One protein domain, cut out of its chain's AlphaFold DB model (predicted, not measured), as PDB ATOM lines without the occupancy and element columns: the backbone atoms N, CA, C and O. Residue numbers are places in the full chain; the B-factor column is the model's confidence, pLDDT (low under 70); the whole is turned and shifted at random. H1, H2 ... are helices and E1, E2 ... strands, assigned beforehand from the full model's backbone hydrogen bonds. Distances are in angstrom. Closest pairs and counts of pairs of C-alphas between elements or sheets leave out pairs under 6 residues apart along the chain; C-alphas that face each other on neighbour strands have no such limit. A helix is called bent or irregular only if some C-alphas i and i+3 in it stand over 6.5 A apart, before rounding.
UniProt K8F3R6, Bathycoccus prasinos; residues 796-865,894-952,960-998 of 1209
ATOM      1  N   TRP A 796     -25.919  25.431  16.468       94.00
ATOM      2  CA  TRP A 796     -24.681  25.122  17.190       94.00
ATOM      3  C   TRP A 796     -24.584  23.607  17.414       94.00
ATOM      4  O   TRP A 796     -25.349  23.016  18.178       94.00
ATOM      5  N   GLU A 797     -23.666  22.980  16.685       91.88
ATOM      6  CA  GLU A 797     -23.378  21.551  16.675       91.88
ATOM      7  C   GLU A 797     -22.202  21.256  17.618       91.88
ATOM      8  O   GLU A 797     -21.080  21.717  17.401       91.88
ATOM      9  N   LEU A 798     -22.464  20.457  18.651       91.19
ATOM     10  CA  LEU A 798     -21.496  19.965  19.631       91.19
ATOM     11  C   LEU A 798     -21.208  18.482  19.378       91.19
ATOM     12  O   LEU A 798     -22.149  17.733  19.114       91.19
ATOM     13  N   PRO A 799     -19.972  17.983  19.535       88.25
ATOM     14  CA  PRO A 799     -19.722  16.546  19.616       88.25
ATOM     15  C   PRO A 799     -20.525  15.895  20.756       88.25
ATOM     16  O   PRO A 799     -20.624  16.441  21.856       88.25
ATOM     17  N   ALA A 800     -21.070  14.692  20.541       84.94
ATOM     18  CA  ALA A 800     -21.939  14.036  21.529       84.94
ATOM     19  C   ALA A 800     -21.257  13.708  22.877       84.94
ATOM     20  O   ALA A 800     -21.945  13.449  23.866       84.94
ATOM     21  N   HIS A 801     -19.920  13.721  22.919       85.12
ATOM     22  CA  HIS A 801     -19.104  13.488  24.116       85.12
ATOM     23  C   HIS A 801     -18.836  14.752  24.954       85.12
ATOM     24  O   HIS A 801     -18.162  14.657  25.981       85.12
ATOM     25  N   CYS A 802     -19.304  15.923  24.512       86.50
ATOM     26  CA  CYS A 802     -19.224  17.164  25.273       86.50
ATOM     27  C   CYS A 802     -20.373  17.252  26.287       86.50
ATOM     28  O   CYS A 802     -21.513  16.854  26.017       86.50
ATOM     29  N   GLU A 803     -20.077  17.825  27.447       84.94
ATOM     30  CA  GLU A 803     -21.035  18.273  28.452       84.94
ATOM     31  C   GLU A 803     -21.234  19.793  28.397       84.94
ATOM     32  O   GLU A 803     -22.377  20.232  28.473       84.94
ATOM     33  N   SER A 804     -20.178  20.578  28.154       87.06
ATOM     34  CA  SER A 804     -20.273  22.035  27.933       87.06
ATOM     35  C   SER A 804     -20.705  22.421  26.506       87.06
ATOM     36  O   SER A 804     -20.679  21.583  25.600       87.06
ATOM     37  N   GLY A 805     -21.072  23.694  26.296       88.38
ATOM     38  CA  GLY A 805     -21.310  24.293  24.972       88.38
ATOM     39  C   GLY A 805     -20.058  24.859  24.281       88.38
ATOM     40  O   GLY A 805     -20.144  25.328  23.146       88.38
ATOM     41  N   ILE A 806     -18.886  24.804  24.927       89.56
ATOM     42  CA  ILE A 806     -17.631  25.436  24.467       89.56
ATOM     43  C   ILE A 806     -17.127  24.853  23.137       89.56
ATOM     44  O   ILE A 806     -16.697  25.587  22.249       89.56
ATOM     45  N   MET A 807     -17.148  23.527  23.001       89.25
ATOM     46  CA  MET A 807     -16.448  22.791  21.935       89.25
ATOM     47  C   MET A 807     -17.313  22.562  20.684       89.25
ATOM     48  O   MET A 807     -17.216  21.520  20.033       89.25
ATOM     49  N   GLY A 808     -18.196  23.513  20.374       90.81
ATOM     50  CA  GLY A 808     -19.123  23.438  19.244       90.81
ATOM     51  C   GLY A 808     -18.714  24.287  18.040       90.81
ATOM     52  O   GLY A 808     -17.747  25.046  18.076       90.81
ATOM     53  N   ARG A 809     -19.485  24.160  16.960       91.75
ATOM     54  CA  ARG A 809     -19.387  24.979  15.742       91.75
ATOM     55  C   ARG A 809     -20.779  25.240  15.170       91.75
ATOM     56  O   ARG A 809     -21.695  24.460  15.404       91.75
ATOM     57  N   PHE A 810     -20.945  26.269  14.344       92.62
ATOM     58  CA  PHE A 810     -22.185  26.415  13.574       92.62
ATOM     59  C   PHE A 810     -22.258  25.391  12.433       92.62
ATOM     60  O   PHE A 810     -21.259  25.145  11.759       92.62
ATOM     61  N   ARG A 811     -23.445  24.834  12.171       89.44
ATOM     62  CA  ARG A 811     -23.741  23.999  10.998       89.44
ATOM     63  C   ARG A 811     -25.043  24.454  10.313       89.44
ATOM     64  O   ARG A 811     -26.036  24.635  11.011       89.44
ATOM     65  N   PRO A 812     -25.084  24.600   8.976       91.06
ATOM     66  CA  PRO A 812     -23.943  24.542   8.061       91.06
ATOM     67  C   PRO A 812     -22.969  25.704   8.320       91.06
ATOM     68  O   PRO A 812     -23.350  26.725   8.885       91.06
ATOM     69  N   SER A 813     -21.703  25.552   7.938       90.75
ATOM     70  CA  SER A 813     -20.727  26.647   7.918       90.75
ATOM     71  C   SER A 813     -19.621  26.362   6.903       90.75
ATOM     72  O   SER A 813     -19.259  25.212   6.657       90.75
ATOM     73  N   VAL A 814     -19.104  27.424   6.293       92.25
ATOM     74  CA  VAL A 814     -17.915  27.415   5.443       92.25
ATOM     75  C   VAL A 814     -16.689  27.282   6.356       92.25
ATOM     76  O   VAL A 814     -16.507  28.146   7.224       92.25
ATOM     77  N   PRO A 815     -15.854  26.240   6.203       92.81
ATOM     78  CA  PRO A 815     -14.634  26.095   6.988       92.81
ATOM     79  C   PRO A 815     -13.572  27.135   6.599       92.81
ATOM     80  O   PRO A 815     -13.708  27.899   5.642       92.81
ATOM     81  N   ILE A 816     -12.487  27.141   7.362       93.69
ATOM     82  CA  ILE A 816     -11.195  27.707   6.981       93.69
ATOM     83  C   ILE A 816     -10.342  26.539   6.486       93.69
ATOM     84  O   ILE A 816     -10.248  25.521   7.171       93.69
ATOM     85  N   SER A 817      -9.739  26.664   5.311       92.81
ATOM     86  CA  SER A 817      -8.845  25.645   4.763       92.81
ATOM     87  C   SER A 817      -7.447  25.695   5.394       92.81
ATOM     88  O   SER A 817      -6.982  26.745   5.847       92.81
ATOM     89  N   ARG A 818      -6.718  24.572   5.345       91.38
ATOM     90  CA  ARG A 818      -5.271  24.523   5.638       91.38
ATOM     91  C   ARG A 818      -4.495  25.613   4.896       91.38
ATOM     92  O   ARG A 818      -3.670  26.291   5.500       91.38
ATOM     93  N   GLN A 819      -4.779  25.781   3.606       92.50
ATOM     94  CA  GLN A 819      -4.057  26.705   2.731       92.50
ATOM     95  C   GLN A 819      -4.225  28.165   3.174       92.50
ATOM     96  O   GLN A 819      -3.263  28.923   3.131       92.50
ATOM     97  N   GLU A 820      -5.409  28.558   3.653       93.62
ATOM     98  CA  GLU A 820      -5.644  29.902   4.203       93.62
ATOM     99  C   GLU A 820      -4.856  30.154   5.496       93.62
ATOM    100  O   GLU A 820      -4.300  31.239   5.674       93.62
ATOM    101  N   LEU A 821      -4.771  29.156   6.384       93.62
ATOM    102  CA  LEU A 821      -3.983  29.242   7.619       93.62
ATOM    103  C   LEU A 821      -2.481  29.331   7.310       93.62
ATOM    104  O   LEU A 821      -1.790  30.220   7.813       93.62
ATOM    105  N   GLU A 822      -1.982  28.474   6.420       93.06
ATOM    106  CA  GLU A 822      -0.581  28.475   5.990       93.06
ATOM    107  C   GLU A 822      -0.210  29.781   5.261       93.06
ATOM    108  O   GLU A 822       0.859  30.340   5.517       93.06
ATOM    109  N   ALA A 823      -1.117  30.348   4.453       93.31
ATOM    110  CA  ALA A 823      -0.923  31.633   3.772       93.31
ATOM    111  C   ALA A 823      -0.809  32.842   4.724       93.31
ATOM    112  O   ALA A 823      -0.179  33.837   4.363       93.31
ATOM    113  N   VAL A 824      -1.361  32.769   5.944       91.88
ATOM    114  CA  VAL A 824      -1.136  33.778   7.002       91.88
ATOM    115  C   VAL A 824       0.007  33.414   7.963       91.88
ATOM    116  O   VAL A 824       0.185  34.077   8.986       91.88
ATOM    117  N   GLY A 825       0.795  32.382   7.647       88.69
ATOM    118  CA  GLY A 825       1.959  31.943   8.423       88.69
ATOM    119  C   GLY A 825       1.663  30.933   9.540       88.69
ATOM    120  O   GLY A 825       2.562  30.616  10.320       88.69
ATOM    121  N   LEU A 826       0.438  30.408   9.642       90.12
ATOM    122  CA  LEU A 826       0.037  29.427  10.656       90.12
ATOM    123  C   LEU A 826       0.188  27.997  10.110       90.12
ATOM    124  O   LEU A 826      -0.764  27.409   9.607       90.12
ATOM    125  N   TRP A 827       1.398  27.441  10.210       82.38
ATOM    126  CA  TRP A 827       1.747  26.116   9.669       82.38
ATOM    127  C   TRP A 827       1.603  24.954  10.676       82.38
ATOM    128  O   TRP A 827       1.196  23.858  10.294       82.38
ATOM    129  N   ASP A 828       1.864  25.171  11.971       83.50
ATOM    130  CA  ASP A 828       1.657  24.164  13.035       83.50
ATOM    131  C   ASP A 828       0.182  24.119  13.486       83.50
ATOM    132  O   ASP A 828      -0.182  24.454  14.615       83.50
ATOM    133  N   ILE A 829      -0.702  23.742  12.560       86.75
ATOM    134  CA  ILE A 829      -2.156  23.699  12.789       86.75
ATOM    135  C   ILE A 829      -2.538  22.563  13.760       86.75
ATOM    136  O   ILE A 829      -3.550  22.634  14.462       86.75
ATOM    137  N   ASP A 830      -1.710  21.525  13.870       82.75
ATOM    138  CA  ASP A 830      -1.947  20.417  14.797       82.75
ATOM    139  C   ASP A 830      -1.774  20.859  16.259       82.75
ATOM    140  O   ASP A 830      -2.564  20.453  17.113       82.75
ATOM    141  N   ARG A 831      -0.836  21.773  16.557       85.19
ATOM    142  CA  ARG A 831      -0.759  22.451  17.865       85.19
ATOM    143  C   ARG A 831      -1.990  23.307  18.170       85.19
ATOM    144  O   ARG A 831      -2.321  23.467  19.338       85.19
ATOM    145  N   LEU A 832      -2.668  23.842  17.153       90.31
ATOM    146  CA  LEU A 832      -3.880  24.653  17.322       90.31
ATOM    147  C   LEU A 832      -5.162  23.825  17.494       90.31
ATOM    148  O   LEU A 832      -6.159  24.386  17.949       90.31
ATOM    149  N   THR A 833      -5.144  22.535  17.130       88.00
ATOM    150  CA  THR A 833      -6.338  21.665  17.055       88.00
ATOM    151  C   THR A 833      -6.336  20.462  17.995       88.00
ATOM    152  O   THR A 833      -7.396  19.883  18.227       88.00
ATOM    153  N   ILE A 834      -5.182  20.062  18.531       85.25
ATOM    154  CA  ILE A 834      -5.057  18.908  19.428       85.25
ATOM    155  C   ILE A 834      -4.815  19.415  20.855       85.25
ATOM    156  O   ILE A 834      -3.852  20.159  21.055       85.25
ATOM    157  N   PRO A 835      -5.615  18.995  21.857       86.88
ATOM    158  CA  PRO A 835      -5.347  19.297  23.258       86.88
ATOM    159  C   PRO A 835      -3.969  18.771  23.681       86.88
ATOM    160  O   PRO A 835      -3.740  17.562  23.772       86.88
ATOM    161  N   ARG A 836      -3.040  19.700  23.909       86.94
ATOM    162  CA  ARG A 836      -1.665  19.445  24.348       86.94
ATOM    163  C   ARG A 836      -1.380  20.311  25.569       86.94
ATOM    164  O   ARG A 836      -1.724  21.491  25.577       86.94
ATOM    165  N   ALA A 837      -0.734  19.731  26.571       88.88
ATOM    166  CA  ALA A 837      -0.222  20.448  27.734       88.88
ATOM    167  C   ALA A 837       1.311  20.490  27.674       88.88
ATOM    168  O   ALA A 837       1.938  19.488  27.334       88.88
ATOM    169  N   ASP A 838       1.924  21.618  28.025       87.88
ATOM    170  CA  ASP A 838       3.328  21.644  28.447       87.88
ATOM    171  C   ASP A 838       3.448  21.579  29.980       87.88
ATOM    172  O   ASP A 838       2.456  21.531  30.711       87.88
ATOM    173  N   ALA A 839       4.677  21.563  30.493       86.12
ATOM    174  CA  ALA A 839       4.898  21.451  31.931       86.12
ATOM    175  C   ALA A 839       4.347  22.650  32.716       86.12
ATOM    176  O   ALA A 839       3.887  22.479  33.843       86.12
ATOM    177  N   SER A 840       4.334  23.844  32.112       89.44
ATOM    178  CA  SER A 840       3.725  25.020  32.728       89.44
ATOM    179  C   SER A 840       2.200  24.930  32.710       89.44
ATOM    180  O   SER A 840       1.557  25.566  33.535       89.44
ATOM    181  N   ASP A 841       1.578  24.219  31.764       91.00
ATOM    182  CA  ASP A 841       0.131  23.944  31.799       91.00
ATOM    183  C   ASP A 841      -0.218  23.011  32.959       91.00
ATOM    184  O   ASP A 841      -1.115  23.315  33.741       91.00
ATOM    185  N   LEU A 842       0.541  21.928  33.125       91.81
ATOM    186  CA  LEU A 842       0.344  20.985  34.227       91.81
ATOM    187  C   LEU A 842       0.579  21.646  35.599       91.81
ATOM    188  O   LEU A 842      -0.213  21.447  36.516       91.81
ATOM    189  N   GLU A 843       1.624  22.465  35.734       91.88
ATOM    190  CA  GLU A 843       1.904  23.238  36.953       91.88
ATOM    191  C   GLU A 843       0.826  24.299  37.234       91.88
ATOM    192  O   GLU A 843       0.420  24.467  38.380       91.88
ATOM    193  N   PHE A 844       0.302  24.970  36.202       92.38
ATOM    194  CA  PHE A 844      -0.752  25.979  36.359       92.38
ATOM    195  C   PHE A 844      -2.090  25.385  36.821       92.38
ATOM    196  O   PHE A 844      -2.735  25.963  37.689       92.38
ATOM    197  N   PHE A 845      -2.511  24.246  36.258       92.44
ATOM    198  CA  PHE A 845      -3.805  23.635  36.593       92.44
ATOM    199  C   PHE A 845      -3.769  22.708  37.816       92.44
ATOM    200  O   PHE A 845      -4.812  22.503  38.429       92.44
ATOM    201  N   PHE A 846      -2.611  22.133  38.170       94.12
ATOM    202  CA  PHE A 846      -2.518  21.098  39.215       94.12
ATOM    203  C   PHE A 846      -1.434  21.350  40.276       94.12
ATOM    204  O   PHE A 846      -1.280  20.537  41.192       94.12
ATOM    205  N   GLY A 847      -0.662  22.437  40.171       91.62
ATOM    206  CA  GLY A 847       0.356  22.825  41.150       91.62
ATOM    207  C   GLY A 847       1.316  21.686  41.502       91.62
ATOM    208  O   GLY A 847       1.884  21.026  40.630       91.62
ATOM    209  N   ALA A 848       1.452  21.401  42.800       88.75
ATOM    210  CA  ALA A 848       2.307  20.328  43.316       88.75
ATOM    211  C   ALA A 848       1.943  18.918  42.794       88.75
ATOM    212  O   ALA A 848       2.789  18.023  42.816       88.75
ATOM    213  N   ARG A 849       0.715  18.706  42.297       89.00
ATOM    214  CA  ARG A 849       0.239  17.416  41.768       89.00
ATOM    215  C   ARG A 849       0.458  17.247  40.261       89.00
ATOM    216  O   ARG A 849       0.148  16.183  39.726       89.00
ATOM    217  N   ALA A 850       1.047  18.232  39.578       91.19
ATOM    218  CA  ALA A 850       1.322  18.203  38.138       91.19
ATOM    219  C   ALA A 850       1.956  16.885  37.651       91.19
ATOM    220  O   ALA A 850       1.486  16.301  36.676       91.19
ATOM    221  N   ALA A 851       2.972  16.371  38.354       87.75
ATOM    222  CA  ALA A 851       3.657  15.127  37.986       87.75
ATOM    223  C   ALA A 851       2.780  13.867  38.154       87.75
ATOM    224  O   ALA A 851       2.850  12.946  37.340       87.75
ATOM    225  N   GLU A 852       1.933  13.828  39.186       91.19
ATOM    226  CA  GLU A 852       0.984  12.735  39.426       91.19
ATOM    227  C   GLU A 852      -0.104  12.713  38.345       91.19
ATOM    228  O   GLU A 852      -0.398  11.662  37.770       91.19
ATOM    229  N   VAL A 853      -0.679  13.882  38.051       92.25
ATOM    230  CA  VAL A 853      -1.732  14.047  37.045       92.25
ATOM    231  C   VAL A 853      -1.190  13.739  35.646       92.25
ATOM    232  O   VAL A 853      -1.828  12.987  34.908       92.25
ATOM    233  N   ALA A 854       0.016  14.209  35.311       91.06
ATOM    234  CA  ALA A 854       0.700  13.873  34.061       91.06
ATOM    235  C   ALA A 854       0.845  12.354  33.881       91.06
ATOM    236  O   ALA A 854       0.343  11.798  32.907       91.06
ATOM    237  N   ALA A 855       1.448  11.662  34.856       90.38
ATOM    238  CA  ALA A 855       1.683  10.219  34.780       90.38
ATOM    239  C   ALA A 855       0.384   9.395  34.679       90.38
ATOM    240  O   ALA A 855       0.353   8.343  34.028       90.38
ATOM    241  N   ARG A 856      -0.703   9.856  35.313       91.81
ATOM    242  CA  ARG A 856      -2.006   9.177  35.284       91.81
ATOM    243  C   ARG A 856      -2.756   9.396  33.977       91.81
ATOM    244  O   ARG A 856      -3.115   8.406  33.341       91.81
ATOM    245  N   PHE A 857      -2.963  10.645  33.565       93.31
ATOM    246  CA  PHE A 857      -3.937  10.991  32.523       93.31
ATOM    247  C   PHE A 857      -3.334  11.252  31.134       93.31
ATOM    248  O   PHE A 857      -4.080  11.276  30.153       93.31
ATOM    249  N   PHE A 858      -2.010  11.400  31.026       92.62
ATOM    250  CA  PHE A 858      -1.342  11.806  29.789       92.62
ATOM    251  C   PHE A 858      -0.226  10.849  29.356       92.62
ATOM    252  O   PHE A 858       0.429  10.214  30.183       92.62
ATOM    253  N   ASP A 859       0.012  10.800  28.049       89.94
ATOM    254  CA  ASP A 859       1.213  10.241  27.438       89.94
ATOM    255  C   ASP A 859       2.231  11.365  27.186       89.94
ATOM    256  O   ASP A 859       1.879  12.456  26.725       89.94
ATOM    257  N   GLU A 860       3.495  11.106  27.524       87.69
ATOM    258  CA  GLU A 860       4.613  12.038  27.353       87.69
ATOM    259  C   GLU A 860       5.225  11.889  25.953       87.69
ATOM    260  O   GLU A 860       5.620  10.795  25.553       87.69
ATOM    261  N   ASN A 861       5.336  13.000  25.226       82.50
ATOM    262  CA  ASN A 861       5.883  13.064  23.875       82.50
ATOM    263  C   ASN A 861       7.050  14.058  23.809       82.50
ATOM    264  O   ASN A 861       7.092  15.047  24.545       82.50
ATOM    265  N   GLU A 862       7.965  13.839  22.866       73.75
ATOM    266  CA  GLU A 862       9.062  14.763  22.566       73.75
ATOM    267  C   GLU A 862       8.811  15.472  21.226       73.75
ATOM    268  O   GLU A 862       8.322  14.878  20.262       73.75
ATOM    269  N   LEU A 863       9.131  16.766  21.156       60.31
ATOM    270  CA  LEU A 863       9.171  17.512  19.898       60.31
ATOM    271  C   LEU A 863      10.331  16.978  19.051       60.31
ATOM    272  O   LEU A 863      11.486  17.060  19.468       60.31
ATOM    273  N   PHE A 864      10.027  16.442  17.863       46.72
ATOM    274  CA  PHE A 864      11.023  15.868  16.953       46.72
ATOM    275  C   PHE A 864      12.158  16.858  16.650       46.72
ATOM    276  O   PHE A 864      11.997  17.799  15.870       46.72
ATOM    277  N   SER A 865      13.344  16.597  17.199       37.91
ATOM    278  CA  SER A 865      14.572  17.231  16.736       37.91
ATOM    279  C   SER A 865      14.964  16.627  15.387       37.91
ATOM    280  O   SER A 865      15.602  15.573  15.330       37.91
ATOM    281  N   LYS A 894       9.324  18.846  25.693       73.88
ATOM    282  CA  LYS A 894       8.314  17.827  26.049       73.88
ATOM    283  C   LYS A 894       6.891  18.376  26.078       73.88
ATOM    284  O   LYS A 894       6.666  19.486  26.554       73.88
ATOM    285  N   TYR A 895       5.940  17.577  25.599       84.81
ATOM    286  CA  TYR A 895       4.510  17.876  25.667       84.81
ATOM    287  C   TYR A 895       3.689  16.625  25.986       84.81
ATOM    288  O   TYR A 895       4.070  15.500  25.666       84.81
ATOM    289  N   TRP A 896       2.534  16.838  26.601       90.38
ATOM    290  CA  TRP A 896       1.633  15.797  27.068       90.38
ATOM    291  C   TRP A 896       0.337  15.806  26.263       90.38
ATOM    292  O   TRP A 896      -0.275  16.857  26.060       90.38
ATOM    293  N   THR A 897      -0.090  14.627  25.817       89.62
ATOM    294  CA  THR A 897      -1.393  14.392  25.171       89.62
ATOM    295  C   THR A 897      -2.233  13.484  26.052       89.62
ATOM    296  O   THR A 897      -1.689  12.579  26.678       89.62
ATOM    297  N   PHE A 898      -3.547  13.695  26.113       90.25
ATOM    298  CA  PHE A 898      -4.431  12.804  26.869       90.25
ATOM    299  C   PHE A 898      -4.320  11.359  26.375       90.25
ATOM    300  O   PHE A 898      -4.328  11.118  25.164       90.25
ATOM    301  N   LYS A 899      -4.291  10.403  27.310       90.19
ATOM    302  CA  LYS A 899      -4.456   8.984  26.972       90.19
ATOM    303  C   LYS A 899      -5.835   8.764  26.333       90.19
ATOM    304  O   LYS A 899      -6.780   9.480  26.693       90.19
ATOM    305  N   PRO A 900      -6.007   7.784  25.427       86.50
ATOM    306  CA  PRO A 900      -7.265   7.577  24.704       86.50
ATOM    307  C   PRO A 900      -8.505   7.469  25.605       86.50
ATOM    308  O   PRO A 900      -9.571   7.985  25.261       86.50
ATOM    309  N   GLU A 901      -8.367   6.852  26.780       87.06
ATOM    310  CA  GLU A 901      -9.415   6.679  27.792       87.06
ATOM    311  C   GLU A 901      -9.811   7.952  28.561       87.06
ATOM    312  O   GLU A 901     -10.798   7.907  29.293       87.06
ATOM    313  N   TYR A 902      -9.097   9.070  28.384       89.06
ATOM    314  CA  TYR A 902      -9.361  10.372  29.023       89.06
ATOM    315  C   TYR A 902      -9.467  11.530  28.017       89.06
ATOM    316  O   TYR A 902      -9.471  12.694  28.406       89.06
ATOM    317  N   SER A 903      -9.545  11.224  26.721       84.62
ATOM    318  CA  SER A 903      -9.473  12.205  25.629       84.62
ATOM    319  C   SER A 903     -10.741  13.050  25.415       84.62
ATOM    320  O   SER A 903     -10.733  13.960  24.588       84.62
ATOM    321  N   THR A 904     -11.828  12.788  26.152       87.44
ATOM    322  CA  THR A 904     -13.126  13.479  26.021       87.44
ATOM    323  C   THR A 904     -13.722  13.890  27.373       87.44
ATOM    324  O   THR A 904     -13.473  13.242  28.393       87.44
ATOM    325  N   GLU A 905     -14.579  14.923  27.390       88.62
ATOM    326  CA  GLU A 905     -15.231  15.395  28.628       88.62
ATOM    327  C   GLU A 905     -16.008  14.268  29.334       88.62
ATOM    328  O   GLU A 905     -15.806  14.024  30.523       88.62
ATOM    329  N   VAL A 906     -16.842  13.515  28.604       86.69
ATOM    330  CA  VAL A 906     -17.598  12.374  29.157       86.69
ATOM    331  C   VAL A 906     -16.691  11.286  29.748       86.69
ATOM    332  O   VAL A 906     -17.058  10.691  30.762       86.69
ATOM    333  N   GLN A 907     -15.522  11.016  29.160       89.69
ATOM    334  CA  GLN A 907     -14.562  10.049  29.704       89.69
ATOM    335  C   GLN A 907     -13.950  10.519  31.030       89.69
ATOM    336  O   GLN A 907     -13.925   9.750  31.990       89.69
ATOM    337  N   ILE A 908     -13.517  11.782  31.108       90.50
ATOM    338  CA  ILE A 908     -12.992  12.389  32.342       90.50
ATOM    339  C   ILE A 908     -14.071  12.370  33.433       90.50
ATOM    340  O   ILE A 908     -13.834  11.919  34.552       90.50
ATOM    341  N   LEU A 909     -15.290  12.800  33.095       87.88
ATOM    342  CA  LEU A 909     -16.398  12.934  34.042       87.88
ATOM    343  C   LEU A 909     -16.939  11.594  34.561       87.88
ATOM    344  O   LEU A 909     -17.441  11.550  35.684       87.88
ATOM    345  N   LYS A 910     -16.836  10.518  33.769       85.75
ATOM    346  CA  LYS A 910     -17.221   9.144  34.150       85.75
ATOM    347  C   LYS A 910     -16.040   8.288  34.617       85.75
ATOM    348  O   LYS A 910     -16.202   7.082  34.804       85.75
ATOM    349  N   CYS A 911     -14.858   8.872  34.802       87.69
ATOM    350  CA  CYS A 911     -13.689   8.135  35.255       87.69
ATOM    351  C   CYS A 911     -13.889   7.618  36.691       87.69
ATOM    352  O   CYS A 911     -14.002   8.406  37.627       87.69
ATOM    353  N   GLU A 912     -13.850   6.296  36.894       84.56
ATOM    354  CA  GLU A 912     -13.941   5.690  38.236       84.56
ATOM    355  C   GLU A 912     -12.807   6.144  39.183       84.56
ATOM    356  O   GLU A 912     -12.977   6.084  40.397       84.56
ATOM    357  N   GLN A 913     -11.673   6.639  38.662       83.38
ATOM    358  CA  GLN A 913     -10.581   7.200  39.478       83.38
ATOM    359  C   GLN A 913     -10.877   8.617  40.009       83.38
ATOM    360  O   GLN A 913     -10.234   9.046  40.959       83.38
ATOM    361  N   LEU A 914     -11.839   9.334  39.412       85.62
ATOM    362  CA  LEU A 914     -12.294  10.675  39.818       85.62
ATOM    363  C   LEU A 914     -13.712  10.635  40.421       85.62
ATOM    364  O   LEU A 914     -14.430  11.636  40.458       85.62
ATOM    365  N   LYS A 915     -14.151   9.448  40.852       85.50
ATOM    366  CA  LYS A 915     -15.499   9.205  41.357       85.50
ATOM    367  C   LYS A 915     -15.560   9.424  42.862       85.50
ATOM    368  O   LYS A 915     -15.156   8.571  43.652       85.50
ATOM    369  N   ILE A 916     -16.123  10.564  43.230       85.38
ATOM    370  CA  ILE A 916     -16.450  10.916  44.609       85.38
ATOM    371  C   ILE A 916     -17.509   9.933  45.130       85.38
ATOM    372  O   ILE A 916     -18.497   9.652  44.447       85.38
ATOM    373  N   ARG A 917     -17.282   9.377  46.323       83.75
ATOM    374  CA  ARG A 917     -18.234   8.492  47.011       83.75
ATOM    375  C   ARG A 917     -19.046   9.288  48.025       83.75
ATOM    376  O   ARG A 917     -18.549  10.258  48.590       83.75
ATOM    377  N   GLU A 918     -20.265   8.848  48.286       82.69
ATOM    378  CA  GLU A 918     -21.079   9.366  49.386       82.69
ATOM    379  C   GLU A 918     -20.326   9.201  50.723       82.69
ATOM    380  O   GLU A 918     -19.694   8.166  50.951       82.69
ATOM    381  N   GLY A 919     -20.303  10.251  51.550       84.81
ATOM    382  CA  GLY A 919     -19.482  10.309  52.768       84.81
ATOM    383  C   GLY A 919     -17.973  10.536  52.555       84.81
ATOM    384  O   GLY A 919     -17.193  10.312  53.480       84.81
ATOM    385  N   SER A 920     -17.525  10.952  51.361       87.69
ATOM    386  CA  SER A 920     -16.132  11.405  51.166       87.69
ATOM    387  C   SER A 920     -15.881  12.729  51.909       87.69
ATOM    388  O   SER A 920     -16.741  13.601  51.831       87.69
ATOM    389  N   PRO A 921     -14.718  12.934  52.561       90.69
ATOM    390  CA  PRO A 921     -14.391  14.204  53.216       90.69
ATOM    391  C   PRO A 921     -14.353  15.391  52.244       90.69
ATOM    392  O   PRO A 921     -13.832  15.251  51.136       90.69
ATOM    393  N   ASP A 922     -14.795  16.571  52.683       90.81
ATOM    394  CA  ASP A 922     -14.934  17.764  51.827       90.81
ATOM    395  C   ASP A 922     -13.638  18.178  51.124       90.81
ATOM    396  O   ASP A 922     -13.659  18.560  49.955       90.81
ATOM    397  N   TRP A 923     -12.486  18.032  51.786       90.00
ATOM    398  CA  TRP A 923     -11.186  18.318  51.169       90.00
ATOM    399  C   TRP A 923     -10.908  17.408  49.962       90.00
ATOM    400  O   TRP A 923     -10.394  17.875  48.951       90.00
ATOM    401  N   LEU A 924     -11.307  16.131  50.021       87.50
ATOM    402  CA  LEU A 924     -11.151  15.174  48.923       87.50
ATOM    403  C   LEU A 924     -12.173  15.442  47.808       87.50
ATOM    404  O   LEU A 924     -11.868  15.246  46.631       87.50
ATOM    405  N   VAL A 925     -13.376  15.902  48.168       89.19
ATOM    406  CA  VAL A 925     -14.411  16.354  47.222       89.19
ATOM    407  C   VAL A 925     -13.906  17.563  46.432       89.19
ATOM    408  O   VAL A 925     -13.925  17.535  45.200       89.19
ATOM    409  N   ALA A 926     -13.410  18.592  47.125       89.06
ATOM    410  CA  ALA A 926     -12.845  19.798  46.528       89.06
ATOM    411  C   ALA A 926     -11.650  19.466  45.622       89.06
ATOM    412  O   ALA A 926     -11.683  19.768  44.433       89.06
ATOM    413  N   GLU A 927     -10.663  18.734  46.140       88.50
ATOM    414  CA  GLU A 927      -9.447  18.361  45.413       88.50
ATOM    415  C   GLU A 927      -9.735  17.491  44.169       88.50
ATOM    416  O   GLU A 927      -9.163  17.696  43.093       88.50
ATOM    417  N   THR A 928     -10.678  16.545  44.265       90.25
ATOM    418  CA  THR A 928     -11.101  15.741  43.103       90.25
ATOM    419  C   THR A 928     -11.791  16.611  42.049       90.25
ATOM    420  O   THR A 928     -11.581  16.407  40.851       90.25
ATOM    421  N   ASN A 929     -12.594  17.594  42.469       91.44
ATOM    422  CA  ASN A 929     -13.240  18.538  41.559       91.44
ATOM    423  C   ASN A 929     -12.236  19.509  40.915       91.44
ATOM    424  O   ASN A 929     -12.377  19.795  39.728       91.44
ATOM    425  N   GLU A 930     -11.200  19.957  41.626       92.12
ATOM    426  CA  GLU A 930     -10.107  20.760  41.057       92.12
ATOM    427  C   GLU A 930      -9.381  20.008  39.935       92.12
ATOM    428  O   GLU A 930      -9.280  20.522  38.819       92.12
ATOM    429  N   ILE A 931      -8.972  18.753  40.173       93.31
ATOM    430  CA  ILE A 931      -8.348  17.915  39.133       93.31
ATOM    431  C   ILE A 931      -9.300  17.722  37.948       93.31
ATOM    432  O   ILE A 931      -8.898  17.878  36.794       93.31
ATOM    433  N   LYS A 932     -10.573  17.413  38.213       92.94
ATOM    434  CA  LYS A 932     -11.592  17.234  37.172       92.94
ATOM    435  C   LYS A 932     -11.744  18.493  36.312       92.94
ATOM    436  O   LYS A 932     -11.763  18.390  35.087       92.94
ATOM    437  N   ASN A 933     -11.801  19.669  36.936       92.19
ATOM    438  CA  ASN A 933     -11.921  20.955  36.256       92.19
ATOM    439  C   ASN A 933     -10.661  21.286  35.443       92.19
ATOM    440  O   ASN A 933     -10.782  21.642  34.275       92.19
ATOM    441  N   GLY A 934      -9.460  21.089  35.997       93.81
ATOM    442  CA  GLY A 934      -8.204  21.298  35.269       93.81
ATOM    443  C   GLY A 934      -8.054  20.377  34.049       93.81
ATOM    444  O   GLY A 934      -7.628  20.822  32.985       93.81
ATOM    445  N   LEU A 935      -8.473  19.109  34.150       94.56
ATOM    446  CA  LEU A 935      -8.490  18.180  33.010       94.56
ATOM    447  C   LEU A 935      -9.514  18.597  31.934       94.56
ATOM    448  O   LEU A 935      -9.241  18.472  30.740       94.56
ATOM    449  N   LEU A 936     -10.676  19.125  32.330       92.62
ATOM    450  CA  LEU A 936     -11.669  19.659  31.391       92.62
ATOM    451  C   LEU A 936     -11.167  20.926  30.686       92.62
ATOM    452  O   LEU A 936     -11.255  21.014  29.466       92.62
ATOM    453  N   GLU A 937     -10.567  21.872  31.409       92.12
ATOM    454  CA  GLU A 937      -9.980  23.068  30.791       92.12
ATOM    455  C   GLU A 937      -8.834  22.718  29.834       92.12
ATOM    456  O   GLU A 937      -8.735  23.301  28.754       92.12
ATOM    457  N   LEU A 938      -8.033  21.695  30.149       92.50
ATOM    458  CA  LEU A 938      -7.006  21.193  29.237       92.50
ATOM    459  C   LEU A 938      -7.572  20.520  27.980       92.50
ATOM    460  O   LEU A 938      -7.026  20.757  26.904       92.50
ATOM    461  N   THR A 939      -8.667  19.748  28.050       90.12
ATOM    462  CA  THR A 939      -9.307  19.214  26.821       90.12
ATOM    463  C   THR A 939      -9.919  20.317  25.947       90.12
ATOM    464  O   THR A 939     -10.033  20.143  24.735       90.12
ATOM    465  N   ARG A 940     -10.238  21.481  26.530       90.62
ATOM    466  CA  ARG A 940     -10.766  22.673  25.839       90.62
ATOM    467  C   ARG A 940      -9.692  23.650  25.348       90.62
ATOM    468  O   ARG A 940     -10.044  24.638  24.697       90.62
ATOM    469  N   ASN A 941      -8.415  23.422  25.666       92.38
ATOM    470  CA  ASN A 941      -7.300  24.343  25.415       92.38
ATOM    471  C   ASN A 941      -6.781  24.267  23.963       92.38
ATOM    472  O   ASN A 941      -5.612  23.976  23.715       92.38
ATOM    473  N   VAL A 942      -7.669  24.519  22.999       92.75
ATOM    474  CA  VAL A 942      -7.385  24.560  21.552       92.75
ATOM    475  C   VAL A 942      -7.847  25.894  20.961       92.75
ATOM    476  O   VAL A 942      -8.734  26.539  21.509       92.75
ATOM    477  N   CYS A 943      -7.267  26.334  19.844       94.62
ATOM    478  CA  CYS A 943      -7.702  27.558  19.151       94.62
ATOM    479  C   CYS A 943      -8.641  27.256  17.975       94.62
ATOM    480  O   CYS A 943      -9.494  28.072  17.630       94.62
ATOM    481  N   LEU A 944      -8.485  26.082  17.365       93.19
ATOM    482  CA  LEU A 944      -9.237  25.636  16.203       93.19
ATOM    483  C   LEU A 944      -9.857  24.263  16.486       93.19
ATOM    484  O   LEU A 944      -9.243  23.400  17.107       93.19
ATOM    485  N   LEU A 945     -11.059  24.038  15.973       90.94
ATOM    486  CA  LEU A 945     -11.704  22.736  15.893       90.94
ATOM    487  C   LEU A 945     -11.492  22.185  14.479       90.94
ATOM    488  O   LEU A 945     -11.685  22.895  13.491       90.94
ATOM    489  N   ARG A 946     -11.107  20.914  14.358       85.12
ATOM    490  CA  ARG A 946     -11.067  20.218  13.063       85.12
ATOM    491  C   ARG A 946     -12.443  19.631  12.757       85.12
ATOM    492  O   ARG A 946     -13.179  19.291  13.683       85.12
ATOM    493  N   SER A 947     -12.788  19.467  11.480       73.38
ATOM    494  CA  SER A 947     -13.973  18.681  11.122       73.38
ATOM    495  C   SER A 947     -13.883  17.273  11.731       73.38
ATOM    496  O   SER A 947     -12.885  16.574  11.547       73.38
ATOM    497  N   ALA A 948     -14.894  16.887  12.513       60.62
ATOM    498  CA  ALA A 948     -14.860  15.660  13.301       60.62
ATOM    499  C   ALA A 948     -14.909  14.400  12.419       60.62
ATOM    500  O   ALA A 948     -15.598  14.358  11.399       60.62
ATOM    501  N   TYR A 949     -14.201  13.357  12.855       44.41
ATOM    502  CA  TYR A 949     -14.283  12.015  12.282       44.41
ATOM    503  C   TYR A 949     -15.638  11.384  12.634       44.41
ATOM    504  O   TYR A 949     -15.936  11.212  13.816       44.41
ATOM    505  N   ASP A 950     -16.433  11.026  11.625       43.69
ATOM    506  CA  ASP A 950     -17.652  10.228  11.790       43.69
ATOM    507  C   ASP A 950     -17.297   8.726  11.751       43.69
ATOM    508  O   ASP A 950     -16.907   8.221  10.693       43.69
ATOM    509  N   PRO A 951     -17.433   7.977  12.864       35.78
ATOM    510  CA  PRO A 951     -17.115   6.551  12.891       35.78
ATOM    511  C   PRO A 951     -18.097   5.673  12.100       35.78
ATOM    512  O   PRO A 951     -17.831   4.486  11.938       35.78
ATOM    513  N   SER A 952     -19.236   6.210  11.646       35.19
ATOM    514  CA  SER A 952     -20.258   5.448  10.915       35.19
ATOM    515  C   SER A 952     -20.009   5.372   9.402       35.19
ATOM    516  O   SER A 952     -20.556   4.499   8.731       35.19
ATOM    517  N   VAL A 960     -20.798  10.592  -1.442       30.70
ATOM    518  CA  VAL A 960     -19.551  11.258  -1.060       30.70
ATOM    519  C   VAL A 960     -19.822  12.587  -0.352       30.70
ATOM    520  O   VAL A 960     -20.114  13.593  -0.991       30.70
ATOM    521  N   ALA A 961     -19.612  12.602   0.960       33.72
ATOM    522  CA  ALA A 961     -19.022  13.745   1.641       33.72
ATOM    523  C   ALA A 961     -17.617  13.310   2.079       33.72
ATOM    524  O   ALA A 961     -17.463  12.632   3.093       33.72
ATOM    525  N   MET A 962     -16.588  13.624   1.281       35.53
ATOM    526  CA  MET A 962     -15.207  13.427   1.734       35.53
ATOM    527  C   MET A 962     -14.996  14.287   2.979       35.53
ATOM    528  O   MET A 962     -15.153  15.505   2.921       35.53
ATOM    529  N   PHE A 963     -14.643  13.655   4.098       55.97
ATOM    530  CA  PHE A 963     -14.238  14.369   5.304       55.97
ATOM    531  C   PHE A 963     -12.947  15.124   5.011       55.97
ATOM    532  O   PHE A 963     -11.869  14.529   4.939       55.97
ATOM    533  N   ASP A 964     -13.071  16.433   4.818       64.69
ATOM    534  CA  ASP A 964     -11.929  17.295   4.579       64.69
ATOM    535  C   ASP A 964     -11.093  17.415   5.865       64.69
ATOM    536  O   ASP A 964     -11.505  18.020   6.859       64.69
ATOM    537  N   LYS A 965      -9.910  16.790   5.847       68.75
ATOM    538  CA  LYS A 965      -8.933  16.816   6.949       68.75
ATOM    539  C   LYS A 965      -8.309  18.198   7.149       68.75
ATOM    540  O   LYS A 965      -7.725  18.444   8.212       68.75
ATOM    541  N   ASP A 966      -8.458  19.054   6.143       84.50
ATOM    542  CA  ASP A 966      -7.938  20.406   6.057       84.50
ATOM    543  C   ASP A 966      -9.038  21.465   6.248       84.50
ATOM    544  O   ASP A 966      -8.774  22.652   6.066       84.50
ATOM    545  N   ALA A 967     -10.237  21.056   6.687       88.75
ATOM    546  CA  ALA A 967     -11.315  21.942   7.122       88.75
ATOM    547  C   ALA A 967     -11.265  22.221   8.637       88.75
ATOM    548  O   ALA A 967     -11.455  21.327   9.476       88.75
ATOM    549  N   PHE A 968     -11.082  23.498   8.977       92.12
ATOM    550  CA  PHE A 968     -10.962  24.021  10.336       92.12
ATOM    551  C   PHE A 968     -12.048  25.050  10.659       92.12
ATOM    552  O   PHE A 968     -12.572  25.735   9.782       92.12
ATOM    553  N   TYR A 969     -12.357  25.187  11.942       93.56
ATOM    554  CA  TYR A 969     -13.324  26.137  12.485       93.56
ATOM    555  C   TYR A 969     -12.672  26.826  13.688       93.56
ATOM    556  O   TYR A 969     -11.985  26.142  14.449       93.56
ATOM    557  N   PRO A 970     -12.842  28.137  13.911       94.25
ATOM    558  CA  PRO A 970     -12.408  28.753  15.159       94.25
ATOM    559  C   PRO A 970     -13.137  28.113  16.344       94.25
ATOM    560  O   PRO A 970     -14.319  27.778  16.244       94.25
ATOM    561  N   ARG A 971     -12.450  27.953  17.477       93.06
ATOM    562  CA  ARG A 971     -13.132  27.743  18.759       93.06
ATOM    563  C   ARG A 971     -13.718  29.091  19.185       93.06
ATOM    564  O   ARG A 971     -13.011  30.099  19.169       93.06
ATOM    565  N   PHE A 972     -14.981  29.113  19.600       90.56
ATOM    566  CA  PHE A 972     -15.568  30.312  20.204       90.56
ATOM    567  C   PHE A 972     -14.783  30.695  21.468       90.56
ATOM    568  O   PHE A 972     -14.282  29.805  22.160       90.56
ATOM    569  N   ASP A 973     -14.637  31.984  21.781       89.06
ATOM    570  CA  ASP A 973     -13.868  32.446  22.951       89.06
ATOM    571  C   ASP A 973     -12.408  31.913  23.007       89.06
ATOM    572  O   ASP A 973     -11.851  31.693  24.092       89.06
ATOM    573  N   MET A 974     -11.760  31.655  21.858       92.81
ATOM    574  CA  MET A 974     -10.386  31.115  21.822       92.81
ATOM    575  C   MET A 974      -9.367  32.026  22.524       92.81
ATOM    576  O   MET A 974      -8.400  31.528  23.098       92.81
ATOM    577  N   GLU A 975      -9.611  33.337  22.551       92.50
ATOM    578  CA  GLU A 975      -8.803  34.364  23.215       92.50
ATOM    579  C   GLU A 975      -8.621  34.095  24.720       92.50
ATOM    580  O   GLU A 975      -7.617  34.492  25.320       92.50
ATOM    581  N   ARG A 976      -9.575  33.382  25.336       90.31
ATOM    582  CA  ARG A 976      -9.543  32.994  26.754       90.31
ATOM    583  C   ARG A 976      -8.688  31.750  27.014       90.31
ATOM    584  O   ARG A 976      -8.393  31.462  28.171       90.31
ATOM    585  N   THR A 977      -8.280  31.015  25.977       92.88
ATOM    586  CA  THR A 977      -7.453  29.805  26.124       92.88
ATOM    587  C   THR A 977      -5.997  30.144  26.435       92.88
ATOM    588  O   THR A 977      -5.425  31.109  25.917       92.88
ATOM    589  N   ARG A 978      -5.353  29.305  27.252       92.88
ATOM    590  CA  ARG A 978      -3.935  29.471  27.594       92.88
ATOM    591  C   ARG A 978      -3.031  29.226  26.386       92.88
ATOM    592  O   ARG A 978      -2.001  29.885  26.252       92.88
ATOM    593  N   LEU A 979      -3.441  28.340  25.475       92.69
ATOM    594  CA  LEU A 979      -2.785  28.143  24.186       92.69
ATOM    595  C   LEU A 979      -2.713  29.452  23.393       92.69
ATOM    596  O   LEU A 979      -1.616  29.838  22.997       92.69
ATOM    597  N   PHE A 980      -3.836  30.159  23.216       94.62
ATOM    598  CA  PHE A 980      -3.867  31.432  22.489       94.62
ATOM    599  C   PHE A 980      -2.971  32.487  23.146       94.62
ATOM    600  O   PHE A 980      -2.189  33.150  22.466       94.62
ATOM    601  N   GLN A 981      -3.016  32.606  24.476       94.38
ATOM    602  CA  GLN A 981      -2.180  33.546  25.234       94.38
ATOM    603  C   GLN A 981      -0.672  33.289  25.046       94.38
ATOM    604  O   GLN A 981       0.107  34.241  24.988       94.38
ATOM    605  N   LYS A 982      -0.269  32.019  24.885       91.12
ATOM    606  CA  LYS A 982       1.115  31.589  24.605       91.12
ATOM    607  C   LYS A 982       1.573  31.799  23.152       91.12
ATOM    608  O   LYS A 982       2.765  31.649  22.886       91.12
ATOM    609  N   LEU A 983       0.679  32.101  22.207       91.81
ATOM    610  CA  LEU A 983       1.056  32.395  20.817       91.81
ATOM    611  C   LEU A 983       1.730  33.767  20.697       91.81
ATOM    612  O   LEU A 983       1.487  34.664  21.505       91.81
ATOM    613  N   GLU A 984       2.537  33.964  19.656       93.25
ATOM    614  CA  GLU A 984       3.155  35.263  19.378       93.25
ATOM    615  C   GLU A 984       2.105  36.323  18.992       93.25
ATOM    616  O   GLU A 984       1.018  36.015  18.502       93.25
ATOM    617  N   CYS A 985       2.420  37.608  19.193       95.12
ATOM    618  CA  CYS A 985       1.455  38.697  18.984       95.12
ATOM    619  C   CYS A 985       0.850  38.737  17.566       95.12
ATOM    620  O   CYS A 985      -0.349  38.991  17.417       95.12
ATOM    621  N   TRP A 986       1.645  38.431  16.535       94.62
ATOM    622  CA  TRP A 986       1.179  38.359  15.150       94.62
ATOM    623  C   TRP A 986       0.296  37.128  14.899       94.62
ATOM    624  O   TRP A 986      -0.703  37.252  14.197       94.62
ATOM    625  N   GLN A 987       0.590  35.980  15.524       94.50
ATOM    626  CA  GLN A 987      -0.233  34.767  15.433       94.50
ATOM    627  C   GLN A 987      -1.612  34.996  16.054       94.50
ATOM    628  O   GLN A 987      -2.625  34.667  15.440       94.50
ATOM    629  N   ARG A 988      -1.655  35.628  17.238       96.00
ATOM    630  CA  ARG A 988      -2.904  36.047  17.893       96.00
ATOM    631  C   ARG A 988      -3.711  36.986  16.997       96.00
ATOM    632  O   ARG A 988      -4.891  36.751  16.772       96.00
ATOM    633  N   SER A 989      -3.059  37.997  16.418       95.31
ATOM    634  CA  SER A 989      -3.707  38.956  15.509       95.31
ATOM    635  C   SER A 989      -4.242  38.293  14.231       95.31
ATOM    636  O   SER A 989      -5.337  38.619  13.780       95.31
ATOM    637  N   ALA A 990      -3.497  37.343  13.655       94.94
ATOM    638  CA  ALA A 990      -3.918  36.587  12.477       94.94
ATOM    639  C   ALA A 990      -5.127  35.689  12.778       94.94
ATOM    640  O   ALA A 990      -6.108  35.725  12.033       94.94
ATOM    641  N   LEU A 991      -5.086  34.942  13.889       95.44
ATOM    642  CA  LEU A 991      -6.189  34.089  14.331       95.44
ATOM    643  C   LEU A 991      -7.444  34.898  14.656       95.44
ATOM    644  O   LEU A 991      -8.494  34.593  14.098       95.44
ATOM    645  N   SER A 992      -7.369  35.938  15.497       95.25
ATOM    646  CA  SER A 992      -8.559  36.732  15.850       95.25
ATOM    647  C   SER A 992      -9.177  37.422  14.633       95.25
ATOM    648  O   SER A 992     -10.399  37.485  14.540       95.25
ATOM    649  N   ARG A 993      -8.375  37.855  13.644       94.31
ATOM    650  CA  ARG A 993      -8.903  38.377  12.371       94.31
ATOM    651  C   ARG A 993      -9.688  37.314  11.596       94.31
ATOM    652  O   ARG A 993     -10.806  37.591  11.173       94.31
ATOM    653  N   ILE A 994      -9.124  36.115  11.427       93.94
ATOM    654  CA  ILE A 994      -9.786  35.002  10.722       93.94
ATOM    655  C   ILE A 994     -11.039  34.537  11.481       93.94
ATOM    656  O   ILE A 994     -12.064  34.269  10.863       93.94
ATOM    657  N   SER A 995     -10.989  34.482  12.813       93.44
ATOM    658  CA  SER A 995     -12.134  34.132  13.662       93.44
ATOM    659  C   SER A 995     -13.265  35.155  13.540       93.44
ATOM    660  O   SER A 995     -14.415  34.792  13.285       93.44
ATOM    661  N   HIS A 996     -12.937  36.448  13.616       91.69
ATOM    662  CA  HIS A 996     -13.901  37.527  13.435       91.69
ATOM    663  C   HIS A 996     -14.554  37.476  12.044       91.69
ATOM    664  O   HIS A 996     -15.780  37.497  11.949       91.69
ATOM    665  N   GLU A 997     -13.772  37.323  10.970       92.06
ATOM    666  CA  GLU A 997     -14.287  37.127   9.605       92.06
ATOM    667  C   GLU A 997     -15.213  35.897   9.509       92.06
ATOM    668  O   GLU A 997     -16.312  35.974   8.948       92.06
ATOM    669  N   HIS A 998     -14.800  34.774  10.110       92.12
ATOM    670  CA  HIS A 998     -15.538  33.514  10.097       92.12
ATOM    671  C   HIS A 998     -16.916  33.616  10.762       92.12
ATOM    672  O   HIS A 998     -17.843  32.961  10.291       92.12
TER     673      HIS A 998
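What this domain is: This is residues 796 to 865, 894 to 952 and 960 to 998 of the 1209 residues of a protein of Bathycoccus prasinos (UniProt K8F3R6). Two halves follow each other along the longest axis, each built on a small antiparallel strand pair. In one, the kinked helix H3 packs on the strand pair E3 and E4 and on the long helix H5, with H4 on H5; in the other, E5 and E6 form a core with E2, H1, H2 and H7 around it and H6 beside H7. Residues 918 to 923, of which 922 and 923 belong to H5, stick out at one end. The printed part has 168 residues with seven named helices and six named strands, in the order E1 E2 H1 H2 H3 E3 E4 H4 H5 E5 E6 H6 H7, and its class is mixed, helices and strands. It is compact, with a radius of gyration of the C-alphas of 17.2 A and spans of 53 by 37 by 28 A.

How they stand to each other: E3, residues 858 to 862, and E4, residues 894 to 898, are antiparallel neighbours at 148 degrees, with N 859 and O 897 2.8 A apart, within hydrogen-bond range. The closest C-alphas of H3, residues 839 to 857, and E4 are those of Phe 857 and Phe 898, 6.0 A apart. H3 is irregular, with C-alphas 845 and 848 9.7 A apart, and has a kink of 120 degrees near residue 846. With residues 845 to 853 alone it touches H5, residues 922 to 939, about perpendicular at 81 degrees; the closest C-alphas, of Phe 845 and Gly 934, are 5.2 A apart. H4, residues 905 to 909, touches H5, the closest C-alphas being those of Glu 905 and Leu 936, 6.2 A apart. E5, residues 944 to 946, and E6, residues 967 to 970, are antiparallel, with N 945 and O 969 at 2.8 A. The closest C-alphas of E5 and H2, residues 829 to 833, are those of Leu 944 and Thr 833, 5.0 A apart. For E6 and H7, residues 985 to 998, they are those of Pro 970 and Ser 995, 5.6 A apart; for E6 and H1, residues 818 to 823, those of Ala 967 and Arg 818, 6.7 A apart. H6, residues 978 to 982, is close to H7 but not clearly touching, with C-alphas 980 and 988 6.6 A apart. E1, residues 796 to 799, and E2, residues 809 to 811, form an antiparallel hairpin, with N 797 and O 809 at 2.8 A. Every O i to N i+4 pair is within range in H1, H2, H4, H5, H6 and H7, and 10 of 15 in H3.

Where its parts are: E1 begins at C-alpha 796, (-24.681, 25.122, 17.190). H5 measures 25.7 A, from C-alpha 922 at (-14.934, 17.764, 51.827) to C-alpha 939. H7 measures 19.9 A and ends at C-alpha 998, (-15.538, 33.514, 10.097). H3, E3 and E4 measure 13.7 A, 13.0 A and 13.7 A.

The domain as a whole: The C-alphas of Ala 823 and Gly 919 are the farthest apart, at 56.6 A. Residues 866 to 893 and 953 to 959 are not printed; the gaps between C-alphas are 11.2 A and 13.3 A. The link from H4 to H5 is long. The pLDDT is under 70 in residues 863 to 865, 948 to 952 and 960 to 965.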